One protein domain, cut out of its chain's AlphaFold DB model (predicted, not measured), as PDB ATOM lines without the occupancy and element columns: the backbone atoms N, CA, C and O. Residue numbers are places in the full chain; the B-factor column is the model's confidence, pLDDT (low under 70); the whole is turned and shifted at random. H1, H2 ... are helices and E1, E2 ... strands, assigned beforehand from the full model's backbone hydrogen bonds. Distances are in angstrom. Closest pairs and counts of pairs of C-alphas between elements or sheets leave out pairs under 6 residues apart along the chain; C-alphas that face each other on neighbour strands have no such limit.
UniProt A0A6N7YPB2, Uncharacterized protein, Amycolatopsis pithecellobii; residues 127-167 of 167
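Overview. This is residues 127 to 167 of the 167 residues of an uncharacterized protein of Amycolatopsis pithecellobii (UniProt A0A6N7YPB2). This is a long, narrow ladder of two strands, E1 and E2, side by side, with a wide loop and one short helix, H1, at one end and a short tail, residues 164 to 167, at the other. Residues 139 to 146 stick out at the loop's end. The printed part has 41 residues; along it come E1, H1 and E2, the two strands making one antiparallel sheet, and the class is mixed, helices and strands. The whole is extended, a rod, with a radius of gyration of the C-alphas of 14.9 A and spans of 47 by 17 by 11 A.

Along the chain. Find C-alpha 127 at (44.060, 45.842, 35.062); from there E1, residues 127 to 133, runs 20.3 A to C-alpha 133 at (40.717, 45.579, 15.053). Go on to C-alpha 145 at (38.825, 56.294, 0.542), where H1, residues 145 to 152, begins; it is 10.7 A long. E2, residues 157 to 163, then runs 20.2 A to C-alpha 163 at (40.761, 48.522, 36.613).

Arrangement. Look first at E1 and E2, antiparallel neighbours whose directions differ by 171 degrees. The C-alphas of Met 127 and Met 163 face each other at 4.5 A, and those of Glu 133 and Val 157 at 4.5 A. Between them, N 130 and O 160 are 2.8 A apart and N 160 and O 130 are 2.7 A apart, both within hydrogen-bond range. In H1, every O i to N i+4 pair is within hydrogen-bond range.

Size, cuts and confidence. The C-alphas farthest apart are those of Asn 141 and Asp 167, 48.7 A. The link from E1 to H1 is long, with 11 residues, and that from H1 to E2 is tight, with 4. Residues 139 to 146, of which 145 and 146 belong to H1, stand free. The printed part has no cut, and it ends at the chain's last residue, Asp 167. The mean pLDDT of the printed part is 84.5; residues 165 to 167 are under 70.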
ATOM      1  N   MET A 127      44.534  45.089  36.219       85.81
ATOM      2  CA  MET A 127      44.060  45.842  35.062       85.81
ATOM      3  C   MET A 127      43.676  44.868  33.953       85.81
ATOM      4  O   MET A 127      44.472  44.015  33.564       85.81
ATOM      5  N   GLN A 128      42.472  45.019  33.406       85.56
ATOM      6  CA  GLN A 128      42.069  44.318  32.198       85.56
ATOM      7  C   GLN A 128      42.204  45.249  30.996       85.56
ATOM      8  O   GLN A 128      41.614  46.330  30.962       85.56
ATOM      9  N   VAL A 129      42.950  44.791  29.994       86.25
ATOM     10  CA  VAL A 129      43.083  45.451  28.697       86.25
ATOM     11  C   VAL A 129      42.504  44.525  27.639       86.25
ATOM     12  O   VAL A 129      43.007  43.426  27.426       86.25
ATOM     13  N   ALA A 130      41.446  44.968  26.972       86.81
ATOM     14  CA  ALA A 130      40.895  44.319  25.793       86.81
ATOM     15  C   ALA A 130      41.086  45.246  24.598       86.81
ATOM     16  O   ALA A 130      40.814  46.442  24.681       86.81
ATOM     17  N   TRP A 131      41.549  44.716  23.478       90.06
ATOM     18  CA  TRP A 131      41.695  45.486  22.251       90.06
ATOM     19  C   TRP A 131      41.491  44.584  21.045       90.06
ATOM     20  O   TRP A 131      41.538  43.360  21.147       90.06
ATOM     21  N   GLY A 132      41.251  45.203  19.901       87.25
ATOM     22  CA  GLY A 132      41.175  44.493  18.643       87.25
ATOM     23  C   GLY A 132      40.974  45.440  17.479       87.25
ATOM     24  O   GLY A 132      40.829  46.654  17.636       87.25
ATOM     25  N   GLU A 133      40.935  44.858  16.294       87.88
ATOM     26  CA  GLU A 133      40.717  45.579  15.053       87.88
ATOM     27  C   GLU A 133      39.331  45.251  14.512       87.88
ATOM     28  O   GLU A 133      38.908  44.095  14.458       87.88
ATOM     29  N   ARG A 134      38.595  46.281  14.102       84.94
ATOM     30  CA  ARG A 134      37.379  46.100  13.316       84.94
ATOM     31  C   ARG A 134      37.791  45.821  11.881       84.94
ATOM     32  O   ARG A 134      38.156  46.739  11.150       84.94
ATOM     33  N   GLN A 135      37.710  44.557  11.483       79.94
ATOM     34  CA  GLN A 135      37.926  44.167  10.100       79.94
ATOM     35  C   GLN A 135      36.621  44.321   9.317       79.94
ATOM     36  O   GLN A 135      35.597  43.732   9.659       79.94
ATOM     37  N   VAL A 136      36.655  45.133   8.263       80.19
ATOM     38  CA  VAL A 136      35.537  45.276   7.329       80.19
ATOM     39  C   VAL A 136      35.861  44.442   6.098       80.19
ATOM     40  O   VAL A 136      36.905  44.640   5.479       80.19
ATOM     41  N   ALA A 137      34.981  43.507   5.741       79.88
ATOM     42  CA  ALA A 137      35.127  42.750   4.505       79.88
ATOM     43  C   ALA A 137      35.032  43.716   3.312       79.88
ATOM     44  O   ALA A 137      34.001  44.352   3.095       79.88
ATOM     45  N   THR A 138      36.120  43.855   2.559       80.56
ATOM     46  CA  THR A 138      36.182  44.698   1.365       80.56
ATOM     47  C   THR A 138      37.026  44.016   0.298       80.56
ATOM     48  O   THR A 138      37.883  43.188   0.613       80.56
ATOM     49  N   ASP A 139      36.794  44.370  -0.961       82.69
ATOM     50  CA  ASP A 139      37.719  44.024  -2.032       82.69
ATOM     51  C   ASP A 139      38.963  44.914  -1.922       82.69
ATOM     52  O   ASP A 139      38.902  46.139  -2.049       82.69
ATOM     53  N   TRP A 140      40.113  44.283  -1.691       77.44
ATOM     54  CA  TRP A 140      41.397  44.969  -1.560       77.44
ATOM     55  C   TRP A 140      41.828  45.694  -2.842       77.44
ATOM     56  O   TRP A 140      42.620  46.632  -2.766       77.44
ATOM     57  N   ASN A 141      41.270  45.337  -4.002       83.19
ATOM     58  CA  ASN A 141      41.539  46.034  -5.262       83.19
ATOM     59  C   ASN A 141      40.746  47.342  -5.407       83.19
ATOM     60  O   ASN A 141      41.062  48.166  -6.264       83.19
ATOM     61  N   SER A 142      39.734  47.563  -4.565       86.12
ATOM     62  CA  SER A 142      38.822  48.704  -4.662       86.12
ATOM     63  C   SER A 142      38.481  49.314  -3.293       86.12
ATOM     64  O   SER A 142      37.374  49.796  -3.058       86.12
ATOM     65  N   VAL A 143      39.471  49.369  -2.390       85.69
ATOM     66  CA  VAL A 143      39.300  49.888  -1.019       85.69
ATOM     67  C   VAL A 143      38.782  51.336  -1.027       85.69
ATOM     68  O   VAL A 143      39.487  52.220  -1.539       85.69
ATOM     69  N   PRO A 144      37.622  51.625  -0.406       89.12
ATOM     70  CA  PRO A 144      37.074  52.975  -0.304       89.12
ATOM     71  C   PRO A 144      38.019  53.966   0.388       89.12
ATOM     72  O   PRO A 144      38.751  53.623   1.320       89.12
ATOM     73  N   SER A 145      37.970  55.236  -0.017       90.44
ATOM     74  CA  SER A 145      38.825  56.294   0.542       90.44
ATOM     75  C   SER A 145      38.628  56.493   2.050       90.44
ATOM     76  O   SER A 145      39.612  56.654   2.774       90.44
ATOM     77  N   TRP A 146      37.385  56.409   2.541       89.75
ATOM     78  CA  TRP A 146      37.069  56.505   3.972       89.75
ATOM     79  C   TRP A 146      37.728  55.386   4.786       89.75
ATOM     80  O   TRP A 146      38.190  55.623   5.900       89.75
ATOM     81  N   MET A 147      37.834  54.182   4.219       87.50
ATOM     82  CA  MET A 147      38.441  53.039   4.894       87.50
ATOM     83  C   MET A 147      39.948  53.247   5.026       87.50
ATOM     84  O   MET A 147      40.498  53.090   6.111       87.50
ATOM     85  N   ARG A 148      40.618  53.713   3.964       87.25
ATOM     86  CA  ARG A 148      42.043  54.082   4.043       87.25
ATOM     87  C   ARG A 148      42.290  55.169   5.087       87.25
ATOM     88  O   ARG A 148      43.282  55.096   5.806       87.25
ATOM     89  N   ALA A 149      41.402  56.160   5.178       90.38
ATOM     90  CA  ALA A 149      41.486  57.195   6.203       90.38
ATOM     91  C   ALA A 149      41.362  56.598   7.618       90.38
ATOM     92  O   ALA A 149      42.197  56.897   8.465       90.38
ATOM     93  N   ALA A 150      40.408  55.687   7.842       88.62
ATOM     94  CA  ALA A 150      40.217  54.998   9.120       88.62
ATOM     95  C   ALA A 150      41.397  54.087   9.516       88.62
ATOM     96  O   ALA A 150      41.718  53.968  10.701       88.62
ATOM     97  N   TYR A 151      42.072  53.459   8.546       86.31
ATOM     98  CA  TYR A 151      43.306  52.709   8.799       86.31
ATOM     99  C   TYR A 151      44.469  53.633   9.172       86.31
ATOM    100  O   TYR A 151      45.125  53.407  10.185       86.31
ATOM    101  N   ARG A 152      44.669  54.723   8.421       88.81
ATOM    102  CA  ARG A 152      45.729  55.713   8.690       88.81
ATOM    103  C   ARG A 152      45.572  56.424  10.032       88.81
ATOM    104  O   ARG A 152      46.568  56.777  10.646       88.81
ATOM    105  N   SER A 153      44.336  56.647  10.472       91.94
ATOM    106  CA  SER A 153      44.043  57.284  11.757       91.94
ATOM    107  C   SER A 153      43.857  56.287  12.906       91.94
ATOM    108  O   SER A 153      43.437  56.702  13.984       91.94
ATOM    109  N   TYR A 154      44.079  54.986  12.682       88.12
ATOM    110  CA  TYR A 154      43.829  53.912  13.653       88.12
ATOM    111  C   TYR A 154      42.391  53.845  14.210       88.12
ATOM    112  O   TYR A 154      42.148  53.217  15.234       88.12
ATOM    113  N   ALA A 155      41.402  54.423  13.520       87.69
ATOM    114  CA  ALA A 155      40.001  54.420  13.963       87.69
ATOM    115  C   ALA A 155      39.336  53.028  13.899       87.69
ATOM    116  O   ALA A 155      38.285  52.798  14.497       87.69
ATOM    117  N   HIS A 156      39.948  52.093  13.171       87.19
ATOM    118  CA  HIS A 156      39.563  50.682  13.133       87.19
ATOM    119  C   HIS A 156      39.965  49.928  14.412       87.19
ATOM    120  O   HIS A 156      39.363  48.899  14.715       87.19
ATOM    121  N   VAL A 157      40.931  50.438  15.181       90.06
ATOM    122  CA  VAL A 157      41.359  49.839  16.446       90.06
ATOM    123  C   VAL A 157      40.386  50.250  17.545       90.06
ATOM    124  O   VAL A 157      40.106  51.432  17.747       90.06
ATOM    125  N   TRP A 158      39.875  49.278  18.289       90.31
ATOM    126  CA  TRP A 158      39.150  49.524  19.529       90.31
ATOM    127  C   TRP A 158      39.976  49.026  20.708       90.31
ATOM    128  O   TRP A 158      40.724  48.057  20.607       90.31
ATOM    129  N   ARG A 159      39.835  49.709  21.841       89.94
ATOM    130  CA  ARG A 159      40.465  49.340  23.107       89.94
ATOM    131  C   ARG A 159      39.516  49.646  24.253       89.94
ATOM    132  O   ARG A 159      38.828  50.665  24.235       89.94
ATOM    133  N   ASN A 160      39.490  48.768  25.236       88.81
ATOM    134  CA  ASN A 160      38.793  48.914  26.497       88.81
ATOM    135  C   ASN A 160      39.802  48.590  27.601       88.81
ATOM    136  O   ASN A 160      40.384  47.507  27.616       88.81
ATOM    137  N   ILE A 161      40.048  49.558  28.475       90.12
ATOM    138  CA  ILE A 161      40.960  49.420  29.607       90.12
ATOM    139  C   ILE A 161      40.126  49.669  30.851       90.12
ATOM    140  O   ILE A 161      39.480  50.713  30.953       90.12
ATOM    141  N   ARG A 162      40.141  48.723  31.786       90.31
ATOM    142  CA  ARG A 162      39.464  48.875  33.074       90.31
ATOM    143  C   ARG A 162      40.316  48.342  34.212       90.31
ATOM    144  O   ARG A 162      40.975  47.314  34.075       90.31
ATOM    145  N   MET A 163      40.252  49.030  35.344       88.19
ATOM    146  CA  MET A 163      40.761  48.522  36.613       88.19
ATOM    147  C   MET A 163      39.699  47.618  37.236       88.19
ATOM    148  O   MET A 163      38.516  47.956  37.215       88.19
ATOM    149  N   LEU A 164      40.095  46.465  37.766       79.88
ATOM    150  CA  LEU A 164      39.197  45.590  38.520       79.88
ATOM    151  C   LEU A 164      39.301  45.923  40.018       79.88
ATOM    152  O   LEU A 164      40.389  46.205  40.518       79.88
ATOM    153  N   GLY A 165      38.169  45.924  40.732       69.31
ATOM    154  CA  GLY A 165      38.119  46.213  42.176       69.31
ATOM    155  C   GLY A 165      38.243  47.697  42.550       69.31
ATOM    156  O   GLY A 165      38.619  48.015  43.674       69.31
ATOM    157  N   SER A 166      37.982  48.601  41.602       54.47
ATOM    158  CA  SER A 166      37.812  50.038  41.854       54.47
ATOM    159  C   SER A 166      36.343  50.370  41.585       54.47
ATOM    160  O   SER A 166      35.996  50.645  40.438       54.47
ATOM    161  N   ASP A 167      35.498  50.227  42.604       48.59
ATOM    162  CA  ASP A 167      34.161  50.835  42.612       48.59
ATOM    163  C   ASP A 167      34.270  52.285  43.104       48.59
ATOM    164  O   ASP A 167      35.092  52.531  44.025       48.59
TER     165      ASP A 167